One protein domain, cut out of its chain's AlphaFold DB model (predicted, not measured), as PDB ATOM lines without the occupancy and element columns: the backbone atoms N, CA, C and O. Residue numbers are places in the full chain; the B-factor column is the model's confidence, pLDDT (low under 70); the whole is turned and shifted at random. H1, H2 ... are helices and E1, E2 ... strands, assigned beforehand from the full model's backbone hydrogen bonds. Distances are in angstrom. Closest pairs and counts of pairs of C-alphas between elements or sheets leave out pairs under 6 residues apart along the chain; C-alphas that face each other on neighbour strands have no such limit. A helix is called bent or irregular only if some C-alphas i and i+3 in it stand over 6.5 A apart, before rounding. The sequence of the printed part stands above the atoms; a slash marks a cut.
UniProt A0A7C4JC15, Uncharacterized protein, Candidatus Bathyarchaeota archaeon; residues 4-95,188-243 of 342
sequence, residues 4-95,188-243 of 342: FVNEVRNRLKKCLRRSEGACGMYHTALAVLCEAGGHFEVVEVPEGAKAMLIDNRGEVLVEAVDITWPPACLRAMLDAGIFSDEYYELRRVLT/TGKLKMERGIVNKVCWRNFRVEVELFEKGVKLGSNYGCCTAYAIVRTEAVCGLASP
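This is residues 4 to 95 and 188 to 243 of the 342 residues of an uncharacterized protein of Candidatus Bathyarchaeota archaeon (UniProt A0A7C4JC15). A strongly twisted wall of six strands has H3 and H6 packed over one face, H3 by E3 and E2 and H6 by E5 and E6, while the other face is bare of named helices. H2 stands up from the sheet toward one end of the long axis, where H1 packs on it and H4 lies nearby; the small H5 sits toward the other end, on the same face as H3 and H6. The 148 printed residues run H1 H2 E1 E2 E3 H3 H4 H5 E4 E5 E6 H6; the class is mixed, helices and strands, with a sheet order of E3 E2 E1 E4 E5 E6, antiparallel throughout. The whole is compact, with a radius of gyration of the C-alphas of 14.5 A and spans of 43 by 29 by 28 A.

The strands are E1, residues 39 to 45; E2, 48 to 54; E3, 60 to 66; E4, 197 to 204, 21.5 A; E5, 207 to 214, 23.4 A; and E6, 217 to 224, 21.6 A. The helices are H1, residues 4 to 12, from C-alpha 4 at (32.874, 32.685, 59.459); H2, 18 to 35, 21.4 A; H3, 69 to 79, 15.5 A; H4, 85 to 93; H5, 188 to 194; and H6, 227 to 237, 15.4 A, ending at C-alpha 237 at (9.103, 38.777, 81.649). H2 has a kink of 70 degrees near residue 25 and is irregular, with C-alphas 19 and 22 9.1 A apart; H4 is irregular, with C-alphas 86 and 89 7.9 A apart.

E1 E2 E3 and E4 E5 E6 are two meanders, each strand the antiparallel neighbour of the one before. E1 and E4, one strand of each meander, are antiparallel neighbours, with N 42 and O 199 2.8 A apart, within hydrogen-bond range; N 43 and O 50 of the neighbours E1 and E2 are 2.9 A apart, also within hydrogen-bond range. H3 and H6 run slantwise to the strands at heights over the sheet of 6.6 A and 6.4 A, and touch only at their ends, the closest C-alphas being Pro 70 and Thr 227, 6.4 A. H2 touches H3 with residues 23 to 26 alone, closest C-alphas Tyr 26 and Leu 74, 5.9 A. H1 and H2 form a helical hairpin, closest C-alphas Val 8 and Leu 33, 5.8 A. Every O i to N i+4 pair is within hydrogen-bond range in H1, H3, H5 and H6; H2 has 12 of 14, and H4 0 of 5 but 5 of 6 O i to N i+3 pairs.

The C-alphas of Glu 86 and Pro 243 are the two farthest apart, 44.8 A. Residues 96 to 187 are cut out, and C-alphas 95 and 188 are 21.5 A apart across the cut. The links printed whole are tight. The mean pLDDT of the printed part is 95.5, and no printed residue is under 70.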
ATOM      1  N   PHE A   4      33.407  32.324  58.145       95.56
ATOM      2  CA  PHE A   4      32.874  32.685  59.459       95.56
ATOM      3  C   PHE A   4      33.521  31.878  60.598       95.56
ATOM      4  O   PHE A   4      34.081  32.463  61.523       95.56
ATOM      5  N   VAL A   5      33.535  30.540  60.504       95.94
ATOM      6  CA  VAL A   5      34.145  29.674  61.533       95.94
ATOM      7  C   VAL A   5      35.629  30.003  61.727       95.94
ATOM      8  O   VAL A   5      36.098  30.102  62.859       95.94
ATOM      9  N   ASN A   6      36.363  30.227  60.632       94.75
ATOM     10  CA  ASN A   6      37.780  30.589  60.695       94.75
ATOM     11  C   ASN A   6      38.018  31.940  61.378       94.75
ATOM     12  O   ASN A   6      38.945  32.064  62.180       94.75
ATOM     13  N   GLU A   7      37.191  32.942  61.082       95.50
ATOM     14  CA  GLU A   7      37.273  34.257  61.716       95.50
ATOM     15  C   GLU A   7      37.060  34.161  63.232       95.50
ATOM     16  O   GLU A   7      37.908  34.617  64.008       95.50
ATOM     17  N   VAL A   8      35.969  33.514  63.657       97.12
ATOM     18  CA  VAL A   8      35.634  33.345  65.077       97.12
ATOM     19  C   VAL A   8      36.744  32.576  65.793       97.12
ATOM     20  O   VAL A   8      37.253  33.041  66.815       97.12
ATOM     21  N   ARG A   9      37.202  31.451  65.230       96.44
ATOM     22  CA  ARG A   9      38.287  30.648  65.812       96.44
ATOM     23  C   ARG A   9      39.573  31.457  65.995       96.44
ATOM     24  O   ARG A   9      40.203  31.385  67.048       96.44
ATOM     25  N   ASN A  10      39.970  32.242  64.993       94.88
ATOM     26  CA  ASN A  10      41.192  33.047  65.056       94.88
ATOM     27  C   ASN A  10      41.122  34.137  66.130       94.88
ATOM     28  O   ASN A  10      42.124  34.415  66.793       94.88
ATOM     29  N   ARG A  11      39.943  34.732  66.335       96.06
ATOM     30  CA  ARG A  11      39.709  35.687  67.424       96.06
ATOM     31  C   ARG A  11      39.772  34.997  68.789       96.06
ATOM     32  O   ARG A  11      40.402  35.531  69.701       96.06
ATOM     33  N   LEU A  12      39.210  33.791  68.915       95.75
ATOM     34  CA  LEU A  12      39.173  33.054  70.184       95.75
ATOM     35  C   LEU A  12      40.541  32.682  70.740       95.75
ATOM     36  O   LEU A  12      40.753  32.782  71.951       95.75
ATOM     37  N   LYS A  13      41.493  32.335  69.869       90.81
ATOM     38  CA  LYS A  13      42.873  32.020  70.272       90.81
ATOM     39  C   LYS A  13      43.524  33.113  71.130       90.81
ATOM     40  O   LYS A  13      44.415  32.814  71.914       90.81
ATOM     41  N   LYS A  14      43.078  34.368  71.004       90.50
ATOM     42  CA  LYS A  14      43.656  35.524  71.708       90.50
ATOM     43  C   LYS A  14      42.967  35.862  73.033       90.50
ATOM     44  O   LYS A  14      43.503  36.665  73.792       90.50
ATOM     45  N   CYS A  15      41.784  35.310  73.316       92.31
ATOM     46  CA  CYS A  15      40.965  35.741  74.457       92.31
ATOM     47  C   CYS A  15      40.551  34.621  75.422       92.31
ATOM     48  O   CYS A  15      40.145  34.922  76.549       92.31
ATOM     49  N   LEU A  16      40.674  33.350  75.025       94.31
ATOM     50  CA  LEU A  16      40.353  32.217  75.889       94.31
ATOM     51  C   LEU A  16      41.356  32.069  77.040       94.31
ATOM     52  O   LEU A  16      42.566  32.209  76.877       94.31
ATOM     53  N   ARG A  17      40.837  31.745  78.228       93.75
ATOM     54  CA  ARG A  17      41.639  31.499  79.431       93.75
ATOM     55  C   ARG A  17      41.164  30.224  80.119       93.75
ATOM     56  O   ARG A  17      40.058  30.184  80.650       93.75
ATOM     57  N   ARG A  18      42.023  29.200  80.192       94.19
ATOM     58  CA  ARG A  18      41.705  27.912  80.852       94.19
ATOM     59  C   ARG A  18      41.332  28.063  82.335       94.19
ATOM     60  O   ARG A  18      40.540  27.285  82.866       94.19
ATOM     61  N   SER A  19      41.847  29.099  83.002       91.81
ATOM     62  CA  SER A  19      41.494  29.435  84.389       91.81
ATOM     63  C   SER A  19      40.009  29.762  84.580       91.81
ATOM     64  O   SER A  19      39.493  29.594  85.679       91.81
ATOM     65  N   GLU A  20      39.318  30.202  83.525       94.38
ATOM     66  CA  GLU A  20      37.892  30.543  83.554       94.38
ATOM     67  C   GLU A  20      36.977  29.308  83.416       94.38
ATOM     68  O   GLU A  20      35.755  29.427  83.544       94.38
ATOM     69  N   GLY A  21      37.559  28.124  83.182       95.56
ATOM     70  CA  GLY A  21      36.839  26.864  82.990       95.56
ATOM     71  C   GLY A  21      35.933  26.855  81.755       95.56
ATOM     72  O   GLY A  21      35.807  27.847  81.035       95.56
ATOM     73  N   ALA A  22      35.255  25.733  81.526       96.31
ATOM     74  CA  ALA A  22      34.380  25.533  80.374       96.31
ATOM     75  C   ALA A  22      33.265  26.583  80.307       96.31
ATOM     76  O   ALA A  22      33.004  27.147  79.249       96.31
ATOM     77  N   CYS A  23      32.656  26.918  81.450       94.44
ATOM     78  CA  CYS A  23      31.607  27.931  81.508       94.44
ATOM     79  C   CYS A  23      32.118  29.326  81.116       94.44
ATOM     80  O   CYS A  23      31.457  30.020  80.345       94.44
ATOM     81  N   GLY A  24      33.285  29.757  81.601       94.62
ATOM     82  CA  GLY A  24      33.850  31.055  81.220       94.62
ATOM     83  C   GLY A  24      34.310  31.104  79.763       94.62
ATOM     84  O   GLY A  24      33.999  32.061  79.051       94.62
ATOM     85  N   MET A  25      34.957  30.035  79.295       96.56
ATOM     86  CA  MET A  25      35.386  29.883  77.903       96.56
ATOM     87  C   MET A  25      34.201  29.888  76.932       96.56
ATOM     88  O   MET A  25      34.256  30.588  75.927       96.56
ATOM     89  N   TYR A  26      33.100  29.205  77.266       97.00
ATOM     90  CA  TYR A  26      31.850  29.259  76.504       97.00
ATOM     91  C   TYR A  26      31.316  30.692  76.367       97.00
ATOM     92  O   TYR A  26      30.984  31.110  75.266       97.00
ATOM     93  N   HIS A  27      31.248  31.468  77.454       95.75
ATOM     94  CA  HIS A  27      30.717  32.836  77.370       95.75
ATOM     95  C   HIS A  27      31.645  33.765  76.579       95.75
ATOM     96  O   HIS A  27      31.164  34.618  75.841       95.75
ATOM     97  N   THR A  28      32.963  33.577  76.695       95.69
ATOM     98  CA  THR A  28      33.936  34.278  75.844       95.69
ATOM     99  C   THR A  28      33.732  33.905  74.372       95.69
ATOM    100  O   THR A  28      33.729  34.780  73.509       95.69
ATOM    101  N   ALA A  29      33.482  32.625  74.083       97.19
ATOM    102  CA  ALA A  29      33.172  32.155  72.738       97.19
ATOM    103  C   ALA A  29      31.861  32.711  72.187       97.19
ATOM    104  O   ALA A  29      31.827  33.161  71.046       97.19
ATOM    105  N   LEU A  30      30.816  32.766  73.013       97.69
ATOM    106  CA  LEU A  30      29.538  33.378  72.665       97.69
ATOM    107  C   LEU A  30      29.710  34.860  72.307       97.69
ATOM    108  O   LEU A  30      29.129  35.310  71.326       97.69
ATOM    109  N   ALA A  31      30.526  35.601  73.063       96.12
ATOM    110  CA  ALA A  31      30.806  37.007  72.781       96.12
ATOM    111  C   ALA A  31      31.422  37.205  71.393       96.12
ATOM    112  O   ALA A  31      30.867  37.926  70.567       96.12
ATOM    113  N   VAL A  32      32.519  36.499  71.109       97.06
ATOM    114  CA  VAL A  32      33.218  36.595  69.820       97.06
ATOM    115  C   VAL A  32      32.332  36.134  68.664       97.06
ATOM    116  O   VAL A  32      32.321  36.771  67.612       97.06
ATOM    117  N   LEU A  33      31.582  35.044  68.855       97.69
ATOM    118  CA  LEU A  33      30.638  34.527  67.870       97.69
ATOM    119  C   LEU A  33      29.583  35.582  67.506       97.69
ATOM    120  O   LEU A  33      29.345  35.830  66.324       97.69
ATOM    121  N   CYS A  34      28.973  36.218  68.509       97.31
ATOM    122  CA  CYS A  34      27.940  37.228  68.291       97.31
ATOM    123  C   CYS A  34      28.475  38.527  67.705       97.31
ATOM    124  O   CYS A  34      27.828  39.119  66.845       97.31
ATOM    125  N   GLU A  35      29.677  38.946  68.094       96.00
ATOM    126  CA  GLU A  35      30.359  40.083  67.470       96.00
ATOM    127  C   GLU A  35      30.698  39.828  65.992       96.00
ATOM    128  O   GLU A  35      30.857  40.779  65.235       96.00
ATOM    129  N   ALA A  36      30.818  38.565  65.571       96.75
ATOM    130  CA  ALA A  36      30.976  38.176  64.169       96.75
ATOM    131  C   ALA A  36      29.631  37.999  63.427       96.75
ATOM    132  O   ALA A  36      29.620  37.618  62.260       96.75
ATOM    133  N   GLY A  37      28.498  38.259  64.089       97.06
ATOM    134  CA  GLY A  37      27.151  38.169  63.516       97.06
ATOM    135  C   GLY A  37      26.424  36.838  63.741       97.06
ATOM    136  O   GLY A  37      25.279  36.712  63.318       97.06
ATOM    137  N   GLY A  38      27.040  35.861  64.413       97.94
ATOM    138  CA  GLY A  38      26.385  34.592  64.748       97.94
ATOM    139  C   GLY A  38      25.539  34.657  66.020       97.94
ATOM    140  O   GLY A  38      25.592  35.612  66.792       97.94
ATOM    141  N   HIS A  39      24.751  33.622  66.280       98.44
ATOM    142  CA  HIS A  39      23.979  33.493  67.520       98.44
ATOM    143  C   HIS A  39      23.536  32.045  67.740       98.44
ATOM    144  O   HIS A  39      23.847  31.167  66.938       98.44
ATOM    145  N   PHE A  40      22.815  31.789  68.833       98.75
ATOM    146  CA  PHE A  40      22.130  30.514  69.022       98.75
ATOM    147  C   PHE A  40      20.628  30.689  69.018       98.75
ATOM    148  O   PHE A  40      20.103  31.636  69.602       98.75
ATOM    149  N   GLU A  41      19.955  29.694  68.468       98.62
ATOM    150  CA  GLU A  41      18.568  29.394  68.773       98.62
ATOM    151  C   GLU A  41      18.533  28.106  69.587       98.62
ATOM    152  O   GLU A  41      19.205  27.131  69.260       98.62
ATOM    153  N   VAL A  42      17.815  28.103  70.705       98.56
ATOM    154  CA  VAL A  42      17.805  26.966  71.629       98.56
ATOM    155  C   VAL A  42      16.376  26.603  71.981       98.56
ATOM    156  O   VAL A  42      15.591  27.473  72.356       98.56
ATOM    157  N   VAL A  43      16.050  25.319  71.911       98.44
ATOM    158  CA  VAL A  43      14.748  24.770  72.305       98.44
ATOM    159  C   VAL A  43      14.936  23.712  73.381       98.44
ATOM    160  O   VAL A  43      15.956  23.022  73.432       98.44
ATOM    161  N   GLU A  44      13.968  23.592  74.277       98.44
ATOM    162  CA  GLU A  44      13.941  22.513  75.256       98.44
ATOM    163  C   GLU A  44      13.559  21.182  74.597       98.44
ATOM    164  O   GLU A  44      12.699  21.129  73.724       98.44
ATOM    165  N   VAL A  45      14.205  20.100  75.036       98.19
ATOM    166  CA  VAL A  45      13.931  18.713  74.618       98.19
ATOM    167  C   VAL A  45      13.971  17.808  75.853       98.19
ATOM    168  O   VAL A  45      14.586  18.202  76.843       98.19
ATOM    169  N   PRO A  46      13.366  16.608  75.862       97.62
ATOM    170  CA  PRO A  46      13.293  15.786  77.074       97.62
ATOM    171  C   PRO A  46      14.649  15.560  77.764       97.62
ATOM    172  O   PRO A  46      14.751  15.671  78.985       97.62
ATOM    173  N   GLU A  47      15.701  15.331  76.980       96.69
ATOM    174  CA  GLU A  47      17.078  15.092  77.421       96.69
ATOM    175  C   GLU A  47      17.788  16.342  77.971       96.69
ATOM    176  O   GLU A  47      18.818  16.224  78.634       96.69
ATOM    177  N   GLY A  48      17.261  17.546  77.725       97.56
ATOM    178  CA  GLY A  48      17.930  18.789  78.093       97.56
ATOM    179  C   GLY A  48      17.531  19.967  77.207       97.56
ATOM    180  O   GLY A  48      16.381  20.408  77.199       97.56
ATOM    181  N   ALA A  49      18.505  20.505  76.481       98.31
ATOM    182  CA  ALA A  49      18.306  21.575  75.514       98.31
ATOM    183  C   ALA A  49      18.996  21.230  74.191       98.31
ATOM    184  O   ALA A  49      20.118  20.722  74.190       98.31
ATOM    185  N   LYS A  50      18.334  21.544  73.077       98.69
ATOM    186  CA  LYS A  50      18.883  21.465  71.724       98.69
ATOM    187  C   LYS A  50      19.263  22.868  71.266       98.69
ATOM    188  O   LYS A  50      18.397  23.735  71.171       98.69
ATOM    189  N   ALA A  51      20.543  23.088  70.996       98.75
ATOM    190  CA  ALA A  51      21.077  24.344  70.490       98.75
ATOM    191  C   ALA A  51      21.375  24.237  68.991       98.75
ATOM    192  O   ALA A  51      22.026  23.290  68.558       98.75
ATOM    193  N   MET A  52      20.937  25.232  68.231       98.75
ATOM    194  CA  MET A  52      21.231  25.446  66.817       98.75
ATOM    195  C   MET A  52      22.167  26.648  66.722       98.75
ATOM    196  O   MET A  52      21.829  27.746  67.170       98.75
ATOM    197  N   LEU A  53      23.374  26.430  66.200       98.69
ATOM    198  CA  LEU A  53      24.337  27.496  65.944       98.69
ATOM    199  C   LEU A  53      24.023  28.145  64.597       98.69
ATOM    200  O   LEU A  53      24.153  27.491  63.565       98.69
ATOM    201  N   ILE A  54      23.672  29.428  64.620       98.44
ATOM    202  CA  ILE A  54      23.349  30.215  63.431       98.44
ATOM    203  C   ILE A  54      24.536  31.113  63.077       98.44
ATOM    204  O   ILE A  54      25.074  31.810  63.947       98.44
ATOM    205  N   ASP A  55      24.965  31.092  61.816       97.56
ATOM    206  CA  ASP A  55      26.052  31.942  61.329       97.56
ATOM    207  C   ASP A  55      25.599  33.375  60.997       97.56
ATOM    208  O   ASP A  55      24.460  33.782  61.233       97.56
ATOM    209  N   ASN A  56      26.517  34.170  60.446       96.19
ATOM    210  CA  ASN A  56      26.258  35.555  60.061       96.19
ATOM    211  C   ASN A  56      25.375  35.722  58.809       96.19
ATOM    212  O   ASN A  56      25.063  36.853  58.441       96.19
ATOM    213  N   ARG A  57      25.006  34.628  58.139       96.38
ATOM    214  CA  ARG A  57      24.090  34.600  56.991       96.38
ATOM    215  C   ARG A  57      22.696  34.111  57.377       96.38
ATOM    216  O   ARG A  57      21.797  34.190  56.550       96.38
ATOM    217  N   GLY A  58      22.509  33.663  58.619       95.81
ATOM    218  CA  GLY A  58      21.258  33.065  59.076       95.81
ATOM    219  C   GLY A  58      21.185  31.554  58.850       95.81
ATOM    220  O   GLY A  58      20.129  30.973  59.076       95.81
ATOM    221  N   GLU A  59      22.283  30.910  58.442       96.81
ATOM    222  CA  GLU A  59      22.316  29.473  58.176       96.81
ATOM    223  C   GLU A  59      22.619  28.681  59.451       96.81
ATOM    224  O   GLU A  59      23.482  29.058  60.255       96.81
ATOM    225  N   VAL A  60      21.941  27.544  59.621       97.75
ATOM    226  CA  VAL A  60      22.231  26.595  60.703       97.75
ATOM    227  C   VAL A  60      23.522  25.849  60.365       97.75
ATOM    228  O   VAL A  60      23.568  25.067  59.419       97.75
ATOM    229  N   LEU A  61      24.578  26.059  61.152       97.06
ATOM    230  CA  LEU A  61      25.848  25.351  60.965       97.06
ATOM    231  C   LEU A  61      25.823  23.955  61.576       97.06
ATOM    232  O   LEU A  61      26.298  23.002  60.965       97.06
ATOM    233  N   VAL A  62      25.344  23.862  62.817       97.94
ATOM    234  CA  VAL A  62      25.368  22.648  63.635       97.94
ATOM    235  C   VAL A  62      24.229  22.694  64.642       97.94
ATOM    236  O   VAL A  62      23.908  23.751  65.192       97.94
ATOM    237  N   GLU A  63      23.684  21.520  64.938       98.44
ATOM    238  CA  GLU A  63      22.772  21.293  66.049       98.44
ATOM    239  C   GLU A  63      23.418  20.376  67.087       98.44
ATOM    240  O   GLU A  63      24.116  19.427  66.734       98.44
ATOM    241  N   ALA A  64      23.172  20.629  68.368       98.44
ATOM    242  CA  ALA A  64      23.691  19.790  69.439       98.44
ATOM    243  C   ALA A  64      22.758  19.746  70.649       98.44
ATOM    244  O   ALA A  64      22.091  20.732  70.966       98.44
ATOM    245  N   VAL A  65      22.757  18.615  71.356       98.50
ATOM    246  CA  VAL A  65      21.982  18.410  72.587       98.50
ATOM    247  C   VAL A  65      22.916  18.236  73.774       98.50
ATOM    248  O   VAL A  65      23.933  17.549  73.687       98.50
ATOM    249  N   ASP A  66      22.563  18.850  74.900       98.44
ATOM    250  CA  ASP A  66      23.200  18.585  76.188       98.44
ATOM    251  C   ASP A  66      22.225  18.884  77.342       98.44
ATOM    252  O   ASP A  66      21.110  19.360  77.123       98.44
ATOM    253  N   ILE A  67      22.645  18.623  78.580       97.12
ATOM    254  CA  ILE A  67      21.802  18.588  79.786       97.12
ATOM    255  C   ILE A  67      21.037  19.894  80.057       97.12
ATOM    256  O   ILE A  67      19.999  19.895  80.715       97.12
ATOM    257  N   THR A  68      21.549  21.030  79.580       97.00
ATOM    258  CA  THR A  68      20.916  22.353  79.672       97.00
ATOM    259  C   THR A  68      21.533  23.308  78.636       97.00
ATOM    260  O   THR A  68      22.432  22.923  77.887       97.00
ATOM    261  N   TRP A  69      21.071  24.561  78.564       97.44
ATOM    262  CA  TRP A  69      21.366  25.458  77.435       97.44
ATOM    263  C   TRP A  69      22.862  25.763  77.222       97.44
ATOM    264  O   TRP A  69      23.342  25.564  76.108       97.44
ATOM    265  N   PRO A  70      23.647  26.208  78.232       96.88
ATOM    266  CA  PRO A  70      25.062  26.525  78.014       96.88
ATOM    267  C   PRO A  70      25.937  25.363  77.494       96.88
ATOM    268  O   PRO A  70      26.665  25.592  76.527       96.88
ATOM    269  N   PRO A  71      25.905  24.138  78.065       97.75
ATOM    270  CA  PRO A  71      26.684  23.027  77.523       97.75
ATOM    271  C   PRO A  71      26.191  22.576  76.139       97.75
ATOM    272  O   PRO A  71      27.022  22.179  75.328       97.75
ATOM    273  N   ALA A  72      24.899  22.720  75.812       98.44
ATOM    274  CA  ALA A  72      24.394  22.446  74.463       98.44
ATOM    275  C   ALA A  72      24.975  23.430  73.435       98.44
ATOM    276  O   ALA A  72      25.489  23.014  72.395       98.44
ATOM    277  N   CYS A  73      24.998  24.730  73.757       98.62
ATOM    278  CA  CYS A  73      25.681  25.725  72.929       98.62
ATOM    279  C   CYS A  73      27.182  25.425  72.797       98.62
ATOM    280  O   CYS A  73      27.728  25.525  71.702       98.62
ATOM    281  N   LEU A  74      27.862  25.052  73.892       98.50
ATOM    282  CA  LEU A  74      29.284  24.691  73.851       98.50
ATOM    283  C   LEU A  74      29.533  23.485  72.935       98.50
ATOM    284  O   LEU A  74      30.465  23.521  72.136       98.50
ATOM    285  N   ARG A  75      28.702  22.440  73.021       98.56
ATOM    286  CA  ARG A  75      28.793  21.272  72.139       98.56
ATOM    287  C   ARG A  75      28.642  21.673  70.674       98.56
ATOM    288  O   ARG A  75      29.523  21.355  69.883       98.56
ATOM    289  N   ALA A  76      27.620  22.464  70.340       98.44
ATOM    290  CA  ALA A  76      27.428  22.973  68.980       98.44
ATOM    291  C   ALA A  76      28.641  23.784  68.481       98.44
ATOM    292  O   ALA A  76      29.057  23.627  67.337       98.44
ATOM    293  N   MET A  77      29.266  24.606  69.335       98.25
ATOM    294  CA  MET A  77      30.512  25.308  68.985       98.25
ATOM    295  C   MET A  77      31.670  24.342  68.707       98.25
ATOM    296  O   MET A  77      32.427  24.553  67.761       98.25
ATOM    297  N   LEU A  78      31.847  23.314  69.538       97.81
ATOM    298  CA  LEU A  78      32.912  22.321  69.374       97.81
ATOM    299  C   LEU A  78      32.729  21.515  68.086       97.81
ATOM    300  O   LEU A  78      33.696  21.289  67.362       97.81
ATOM    301  N   ASP A  79      31.496  21.122  67.786       97.31
ATOM    302  CA  ASP A  79      31.146  20.333  66.605       97.31
ATOM    303  C   ASP A  79      31.206  21.167  65.315       97.31
ATOM    304  O   ASP A  79      31.637  20.670  64.279       97.31
ATOM    305  N   ALA A  80      30.919  22.471  65.388       96.62
ATOM    306  CA  ALA A  80      31.147  23.411  64.286       96.62
ATOM    307  C   ALA A  80      32.631  23.772  64.081       96.62
ATOM    308  O   ALA A  80      32.977  24.503  63.149       96.62
ATOM    309  N   GLY A  81      33.523  23.310  64.964       96.25
ATOM    310  CA  GLY A  81      34.944  23.640  64.940       96.25
ATOM    311  C   GLY A  81      35.248  25.086  65.347       96.25
ATOM    312  O   GLY A  81      36.275  25.628  64.956       96.25
ATOM    313  N   ILE A  82      34.392  25.757  66.114       96.75
ATOM    314  CA  ILE A  82      34.659  27.126  66.593       96.75
ATOM    315  C   ILE A  82      35.901  27.170  67.498       96.75
ATOM    316  O   ILE A  82      36.693  28.109  67.425       96.75
ATOM    317  N   PHE A  83      36.111  26.133  68.309       96.25
ATOM    318  CA  PHE A  83      37.328  25.964  69.104       96.25
ATOM    319  C   PHE A  83      38.420  25.259  68.287       96.25
ATOM    320  O   PHE A  83      38.131  24.360  67.501       96.25
ATOM    321  N   SER A  84      39.677  25.671  68.465       91.44
ATOM    322  CA  SER A  84      40.851  24.968  67.931       91.44
ATOM    323  C   SER A  84      41.125  23.660  68.682       91.44
ATOM    324  O   SER A  84      40.749  23.518  69.845       91.44
ATOM    325  N   ASP A  85      41.856  22.743  68.039       89.94
ATOM    326  CA  ASP A  85      42.210  21.421  68.588       89.94
ATOM    327  C   ASP A  85      42.964  21.489  69.925       89.94
ATOM    328  O   ASP A  85      42.863  20.586  70.749       89.94
ATOM    329  N   GLU A  86      43.664  22.595  70.194       92.31
ATOM    330  CA  GLU A  86      44.324  22.846  71.483       92.31
ATOM    331  C   GLU A  86      43.352  22.921  72.677       92.31
ATOM    332  O   GLU A  86      43.804  22.917  73.817       92.31
ATOM    333  N   TYR A  87      42.044  23.037  72.422       92.94
ATOM    334  CA  TYR A  87      40.980  23.050  73.428       92.94
ATOM    335  C   TYR A  87      40.112  21.785  73.380       92.94
ATOM    336  O   TYR A  87      38.976  21.794  73.865       92.94
ATOM    337  N   TYR A  88      40.612  20.695  72.785       90.50
ATOM    338  CA  TYR A  88      39.903  19.418  72.679       90.50
ATOM    339  C   TYR A  88      39.401  18.900  74.038       90.50
ATOM    340  O   TYR A  88      38.346  18.267  74.119       90.50
ATOM    341  N   GLU A  89      40.092  19.227  75.133       93.81
ATOM    342  CA  GLU A  89      39.695  18.866  76.492       93.81
ATOM    343  C   GLU A  89      38.313  19.412  76.905       93.81
ATOM    344  O   GLU A  89      37.689  18.844  77.800       93.81
ATOM    345  N   LEU A  90      37.778  20.445  76.233       95.94
ATOM    346  CA  LEU A  90      36.405  20.925  76.447       95.94
ATOM    347  C   LEU A  90      35.355  19.850  76.144       95.94
ATOM    348  O   LEU A  90      34.295  19.861  76.762       95.94
ATOM    349  N   ARG A  91      35.636  18.889  75.254       96.25
ATOM    350  CA  ARG A  91      34.706  17.778  74.982       96.25
ATOM    351  C   ARG A  91      34.475  16.900  76.209       96.25
ATOM    352  O   ARG A  91      33.393  16.345  76.354       96.25
ATOM    353  N   ARG A  92      35.454  16.822  77.119       95.94
ATOM    354  CA  ARG A  92      35.350  16.040  78.362       95.94
ATOM    355  C   ARG A  92      34.350  16.626  79.356       95.94
ATOM    356  O   ARG A  92      33.971  15.930  80.287       95.94
ATOM    357  N   VAL A  93      33.941  17.887  79.171       96.94
ATOM    358  CA  VAL A  93      33.009  18.566  80.084       96.94
ATOM    359  C   VAL A  93      31.543  18.453  79.696       96.94
ATOM    360  O   VAL A  93      30.671  18.934  80.426       96.94
ATOM    361  N   LEU A  94      31.297  17.866  78.528       97.75
ATOM    362  CA  LEU A  94      29.975  17.656  77.974       97.75
ATOM    363  C   LEU A  94      29.327  16.416  78.600       97.75
ATOM    364  O   LEU A  94      30.018  15.492  79.029       97.75
ATOM    365  N   THR A  95      27.999  16.386  78.646       97.81
ATOM    366  CA  THR A  95      27.280  15.278  79.290       97.81
ATOM    367  C   THR A  95      27.312  14.025  78.411       97.81
ATOM    368  O   THR A  95      27.169  14.110  77.189       97.81
ATOM    369  N   THR A 188       8.426  24.211  83.281       94.62
ATOM    370  CA  THR A 188       8.479  25.311  82.299       94.62
ATOM    371  C   THR A 188       9.268  24.942  81.036       94.62
ATOM    372  O   THR A 188       9.013  25.485  79.967       94.62
ATOM    373  N   GLY A 189      10.245  24.030  81.118       96.56
ATOM    374  CA  GLY A 189      10.963  23.546  79.937       96.56
ATOM    375  C   GLY A 189      10.081  22.683  79.039       96.56
ATOM    376  O   GLY A 189      10.042  22.902  77.833       96.56
ATOM    377  N   LYS A 190       9.310  21.771  79.638       97.19
ATOM    378  CA  LYS A 190       8.306  20.974  78.924       97.19
ATOM    379  C   LYS A 190       7.237  21.867  78.286       97.19
ATOM    380  O   LYS A 190       6.985  21.729  77.096       97.19
ATOM    381  N   LEU A 191       6.707  22.840  79.034       96.88
ATOM    382  CA  LEU A 191       5.741  23.824  78.524       96.88
ATOM    383  C   LEU A 191       6.279  24.568  77.291       96.88
ATOM    384  O   LEU A 191       5.574  24.730  76.299       96.88
ATOM    385  N   LYS A 192       7.535  25.031  77.343       97.88
ATOM    386  CA  LYS A 192       8.168  25.730  76.216       97.88
ATOM    387  C   LYS A 192       8.332  24.832  74.999       97.88
ATOM    388  O   LYS A 192       8.046  25.288  73.897       97.88
ATOM    389  N   MET A 193       8.734  23.577  75.196       97.62
ATOM    390  CA  MET A 193       8.812  22.600  74.110       97.62
ATOM    391  C   MET A 193       7.437  22.382  73.462       97.62
ATOM    392  O   MET A 193       7.318  22.484  72.247       97.62
ATOM    393  N   GLU A 194       6.393  22.136  74.260       97.31
ATOM    394  CA  GLU A 194       5.022  21.897  73.773       97.31
ATOM    395  C   GLU A 194       4.452  23.099  73.008       97.31
ATOM    396  O   GLU A 194       3.713  22.939  72.038       97.31
ATOM    397  N   ARG A 195       4.838  24.312  73.411       97.25
ATOM    398  CA  ARG A 195       4.465  25.565  72.745       97.25
ATOM    399  C   ARG A 195       5.347  25.926  71.546       97.25
ATOM    400  O   ARG A 195       5.044  26.885  70.841       97.25
ATOM    401  N   GLY A 196       6.433  25.190  71.303       97.31
ATOM    402  CA  GLY A 196       7.403  25.517  70.256       97.31
ATOM    403  C   GLY A 196       8.117  26.851  70.499       97.31
ATOM    404  O   GLY A 196       8.343  27.611  69.557       97.31
ATOM    405  N   ILE A 197       8.427  27.166  71.761       98.50
ATOM    406  CA  ILE A 197       9.126  28.399  72.134       98.50
ATOM    407  C   ILE A 197      10.626  28.255  71.875       98.50
ATOM    408  O   ILE A 197      11.276  27.341  72.382       98.50
ATOM    409  N   VAL A 198      11.189  29.220  71.151       98.50
ATOM    410  CA  VAL A 198      12.615  29.290  70.819       98.50
ATOM    411  C   VAL A 198      13.296  30.372  71.649       98.50
ATOM    412  O   VAL A 198      12.825  31.507  71.734       98.50
ATOM    413  N   ASN A 199      14.432  30.025  72.249       98.44
ATOM    414  CA  ASN A 199      15.322  30.949  72.938       98.44
ATOM    415  C   ASN A 199      16.389  31.440  71.959       98.44
ATOM    416  O   ASN A 199      17.331  30.707  71.661       98.44
ATOM    417  N   LYS A 200      16.298  32.687  71.504       98.44
ATOM    418  CA  LYS A 200      17.383  33.320  70.756       98.44
ATOM    419  C   LYS A 200      18.401  33.887  71.737       98.44
ATOM    420  O   LYS A 200      18.098  34.832  72.460       98.44
ATOM    421  N   VAL A 201      19.595  33.306  71.783       98.50
ATOM    422  CA  VAL A 201      20.677  33.676  72.706       98.50
ATOM    423  C   VAL A 201      21.745  34.455  71.952       98.50
ATOM    424  O   VAL A 201      22.345  33.954  71.001       98.50
ATOM    425  N   CYS A 202      22.014  35.672  72.411       96.81
ATOM    426  CA  CYS A 202      23.021  36.563  71.849       96.81
ATOM    427  C   CYS A 202      23.916  37.146  72.948       96.81
ATOM    428  O   CYS A 202      23.541  37.215  74.118       96.81
ATOM    429  N   TRP A 203      25.087  37.637  72.561       94.69
ATOM    430  CA  TRP A 203      25.900  38.521  73.389       94.69
ATOM    431  C   TRP A 203      25.873  39.937  72.822       94.69
ATOM    432  O   TRP A 203      26.163  40.139  71.644       94.69
ATOM    433  N   ARG A 204      25.522  40.918  73.654       90.12
ATOM    434  CA  ARG A 204      25.469  42.347  73.302       90.12
ATOM    435  C   ARG A 204      25.810  43.180  74.525       90.12
ATOM    436  O   ARG A 204      25.464  42.785  75.631       90.12
ATOM    437  N   ASN A 205      26.464  44.330  74.353       84.69
ATOM    438  CA  ASN A 205      26.785  45.255  75.454       84.69
ATOM    439  C   ASN A 205      27.445  44.556  76.655       84.69
ATOM    440  O   ASN A 205      27.061  44.758  77.807       84.69
ATOM    441  N   PHE A 206      28.409  43.683  76.353       82.94
ATOM    442  CA  PHE A 206      29.154  42.867  77.308       82.94
ATOM    443  C   PHE A 206      28.336  41.875  78.139       82.94
ATOM    444  O   PHE A 206      28.895  41.337  79.083       82.94
ATOM    445  N   ARG A 207      27.071  41.593  77.809       88.25
ATOM    446  CA  ARG A 207      26.171  40.701  78.560       88.25
ATOM    447  C   ARG A 207      25.480  39.695  77.641       88.25
ATOM    448  O   ARG A 207      25.432  39.879  76.427       88.25
ATOM    449  N   VAL A 208      24.903  38.647  78.234       93.12
ATOM    450  CA  VAL A 208      24.040  37.719  77.493       93.12
ATOM    451  C   VAL A 208      22.635  38.298  77.426       93.12
ATOM    452  O   VAL A 208      22.050  38.606  78.466       93.12
ATOM    453  N   GLU A 209      22.097  38.422  76.221       95.94
ATOM    454  CA  GLU A 209      20.712  38.797  75.952       95.94
ATOM    455  C   GLU A 209      19.967  37.594  75.379       95.94
ATOM    456  O   GLU A 209      20.514  36.817  74.594       95.94
ATOM    457  N   VAL A 210      18.721  37.425  75.810       98.31
ATOM    458  CA  VAL A 210      17.840  36.362  75.342       98.31
ATOM    459  C   VAL A 210      16.521  36.965  74.909       98.31
ATOM    460  O   VAL A 210      15.957  37.821  75.591       98.31
ATOM    461  N   GLU A 211      16.026  36.489  73.777       98.50
ATOM    462  CA  GLU A 211      14.693  36.777  73.268       98.50
ATOM    463  C   GLU A 211      13.924  35.455  73.163       98.50
ATOM    464  O   GLU A 211      14.494  34.438  72.766       98.50
ATOM    465  N   LEU A 212      12.645  35.454  73.541       98.56
ATOM    466  CA  LEU A 212      11.770  34.295  73.367       98.56
ATOM    467  C   LEU A 212      10.835  34.524  72.188       98.56
ATOM    468  O   LEU A 212      10.204  35.578  72.103       98.56
ATOM    469  N   PHE A 213      10.722  33.521  71.325       98.50
ATOM    470  CA  PHE A 213       9.834  33.528  70.169       98.50
ATOM    471  C   PHE A 213       8.856  32.360  70.233       98.50
ATOM    472  O   PHE A 213       9.250  31.254  70.585       98.50
ATOM    473  N   GLU A 214       7.606  32.593  69.852       97.69
ATOM    474  CA  GLU A 214       6.581  31.566  69.653       97.69
ATOM    475  C   GLU A 214       5.969  31.780  68.270       97.69
ATOM    476  O   GLU A 214       5.452  32.858  67.983       97.69
ATOM    477  N   LYS A 215       6.072  30.781  67.382       94.00
ATOM    478  CA  LYS A 215       5.554  30.857  65.997       94.00
ATOM    479  C   LYS A 215       6.013  32.121  65.241       94.00
ATOM    480  O   LYS A 215       5.233  32.763  64.547       94.00
ATOM    481  N   GLY A 216       7.281  32.501  65.418       92.94
ATOM    482  CA  GLY A 216       7.884  33.691  64.801       92.94
ATOM    483  C   GLY A 216       7.565  35.023  65.495       92.94
ATOM    484  O   GLY A 216       8.166  36.040  65.158       92.94
ATOM    485  N   VAL A 217       6.681  35.040  66.498       97.25
ATOM    486  CA  VAL A 217       6.331  36.249  67.256       97.25
ATOM    487  C   VAL A 217       7.212  36.364  68.494       97.25
ATOM    488  O   VAL A 217       7.316  35.427  69.285       97.25
ATOM    489  N   LYS A 218       7.841  37.527  68.690       97.94
ATOM    490  CA  LYS A 218       8.637  37.811  69.890       97.94
ATOM    491  C   LYS A 218       7.719  37.977  71.104       97.94
ATOM    492  O   LYS A 218       6.952  38.933  71.168       97.94
ATOM    493  N   LEU A 219       7.853  37.090  72.085       97.81
ATOM    494  CA  LEU A 219       7.142  37.163  73.365       97.81
ATOM    495  C   LEU A 219       7.761  38.202  74.308       97.81
ATOM    496  O   LEU A 219       7.060  38.890  75.042       97.81
ATOM    497  N   GLY A 220       9.090  38.310  74.304       97.62
ATOM    498  CA  GLY A 220       9.811  39.211  75.195       97.62
ATOM    499  C   GLY A 220      11.318  39.021  75.130       97.62
ATOM    500  O   GLY A 220      11.828  38.144  74.429       97.62
ATOM    501  N   SER A 221      12.048  39.874  75.846       97.44
ATOM    502  CA  SER A 221      13.508  39.815  75.921       97.44
ATOM    503  C   SER A 221      14.033  40.299  77.263       97.44
ATOM    504  O   SER A 221      13.472  41.218  77.860       97.44
ATOM    505  N   ASN A 222      15.135  39.714  77.722       95.44
ATOM    506  CA  ASN A 222      15.854  40.164  78.910       95.44
ATOM    507  C   ASN A 222      17.347  39.830  78.797       95.44
ATOM    508  O   ASN A 222      17.796  39.183  77.854       95.44
ATOM    509  N   TYR A 223      18.133  40.269  79.775       92.62
ATOM    510  CA  TYR A 223      19.563  40.001  79.842       92.62
ATOM    511  C   TYR A 223      19.964  39.348  81.161       92.62
ATOM    512  O   TYR A 223      19.249  39.396  82.166       92.62
ATOM    513  N   GLY A 224      21.152  38.757  81.189       88.81
ATOM    514  CA  GLY A 224      21.684  38.095  82.368       88.81
ATOM    515  C   GLY A 224      23.202  38.073  82.411       88.81
ATOM    516  O   GLY A 224      23.898  38.341  81.435       88.81
ATOM    517  N   CYS A 225      23.715  37.731  83.588       85.62
ATOM    518  CA  CYS A 225      25.143  37.584  83.846       85.62
ATOM    519  C   CYS A 225      25.727  36.250  83.326       85.62
ATOM    520  O   CYS A 225      26.946  36.056  83.317       85.62
ATOM    521  N   CYS A 226      24.847  35.338  82.904       89.19
ATOM    522  CA  CYS A 226      25.124  34.129  82.138       89.19
ATOM    523  C   CYS A 226      23.877  33.736  81.323       89.19
ATOM    524  O   CYS A 226      22.780  34.235  81.592       89.19
ATOM    525  N   THR A 227      24.027  32.803  80.380       93.88
ATOM    526  CA  THR A 227      22.933  32.346  79.503       93.88
ATOM    527  C   THR A 227      21.740  31.784  80.268       93.88
ATOM    528  O   THR A 227      20.618  32.225  80.042       93.88
ATOM    529  N   ALA A 228      21.954  30.887  81.238       91.38
ATOM    530  CA  ALA A 228      20.852  30.327  82.026       91.38
ATOM    531  C   ALA A 228      20.072  31.416  82.787       91.38
ATOM    532  O   ALA A 228      18.847  31.379  82.857       91.38
ATOM    533  N   TYR A 229      20.771  32.423  83.320       89.56
ATOM    534  CA  TYR A 229      20.130  33.529  84.029       89.56
ATOM    535  C   TYR A 229      19.332  34.433  83.084       89.56
ATOM    536  O   TYR A 229      18.228  34.849  83.425       89.56
ATOM    537  N   ALA A 230      19.866  34.713  81.892       93.12
ATOM    538  CA  ALA A 230      19.171  35.492  80.871       93.12
ATOM    539  C   ALA A 230      17.890  34.786  80.393       93.12
ATOM    540  O   ALA A 230      16.844  35.428  80.307       93.12
ATOM    541  N   ILE A 231      17.940  33.465  80.178       95.38
ATOM    542  CA  ILE A 231      16.770  32.658  79.800       95.38
ATOM    543  C   ILE A 231      15.690  32.742  80.879       95.38
ATOM    544  O   ILE A 231      14.585  33.193  80.594       95.38
ATOM    545  N   VAL A 232      16.011  32.412  82.133       92.62
ATOM    546  CA  VAL A 232      15.008  32.399  83.215       92.62
ATOM    547  C   VAL A 232      14.444  33.801  83.496       92.62
ATOM    548  O   VAL A 232      13.259  33.957  83.786       92.62
ATOM    549  N   ARG A 233      15.253  34.861  83.365       92.44
ATOM    550  CA  ARG A 233      14.750  36.243  83.458       92.44
ATOM    551  C   ARG A 233      13.831  36.621  82.304       92.44
ATOM    552  O   ARG A 233      12.933  37.437  82.499       92.44
ATOM    553  N   THR A 234      14.061  36.075  81.117       95.69
ATOM    554  CA  THR A 234      13.183  36.314  79.969       95.69
ATOM    555  C   THR A 234      11.880  35.539  80.127       95.69
ATOM    556  O   THR A 234      10.818  36.107  79.918       95.69
ATOM    557  N   GLU A 235      11.935  34.306  80.634       95.38
ATOM    558  CA  GLU A 235      10.749  33.530  81.019       95.38
ATOM    559  C   GLU A 235       9.876  34.280  82.028       95.38
ATOM    560  O   GLU A 235       8.658  34.313  81.880       95.38
ATOM    561  N   ALA A 236      10.490  34.934  83.017       92.38
ATOM    562  CA  ALA A 236       9.780  35.770  83.978       92.38
ATOM    563  C   ALA A 236       9.059  36.958  83.319       92.38
ATOM    564  O   ALA A 236       7.899  37.215  83.627       92.38
ATOM    565  N   VAL A 237       9.717  37.657  82.390       93.12
ATOM    566  CA  VAL A 237       9.103  38.777  81.649       93.12
ATOM    567  C   VAL A 237       7.958  38.299  80.755       93.12
ATOM    568  O   VAL A 237       6.959  38.997  80.630       93.12
ATOM    569  N   CYS A 238       8.068  37.099  80.185       94.31
ATOM    570  CA  CYS A 238       7.034  36.501  79.342       94.31
ATOM    571  C   CYS A 238       5.908  35.808  80.133       94.31
ATOM    572  O   CYS A 238       5.076  35.136  79.528       94.31
ATOM    573  N   GLY A 239       5.890  35.905  81.470       92.69
ATOM    574  CA  GLY A 239       4.860  35.277  82.307       92.69
ATOM    575  C   GLY A 239       4.929  33.745  82.373       92.69
ATOM    576  O   GLY A 239       3.949  33.111  82.744       92.69
ATOM    577  N   LEU A 240       6.070  33.144  82.020       92.56
ATOM    578  CA  LEU A 240       6.286  31.688  82.041       92.56
ATOM    579  C   LEU A 240       6.878  31.188  83.367       92.56
ATOM    580  O   LEU A 240       6.856  29.991  83.647       92.56
ATOM    581  N   ALA A 241       7.475  32.080  84.162       86.88
ATOM    582  CA  ALA A 241       8.086  31.716  85.436       86.88
ATOM    583  C   ALA A 241       7.084  31.825  86.594       86.88
ATOM    584  O   ALA A 241       6.290  32.763  86.665       86.88
ATOM    585  N   SER A 242       7.188  30.917  87.566       83.31
ATOM    586  CA  SER A 242       6.330  30.960  88.753       83.31
ATOM    587  C   SER A 242       6.551  32.243  89.578       83.31
ATOM    588  O   SER A 242       7.700  32.678  89.749       83.31
ATOM    589  N   PRO A 243       5.497  32.833  90.185       82.44
ATOM    590  CA  PRO A 243       5.619  34.046  91.001       82.44
ATOM    591  C   PRO A 243       6.650  33.931  92.129       82.44
ATOM    592  O   PRO A 243       7.419  34.860  92.392       82.44
TER     593      PRO A 243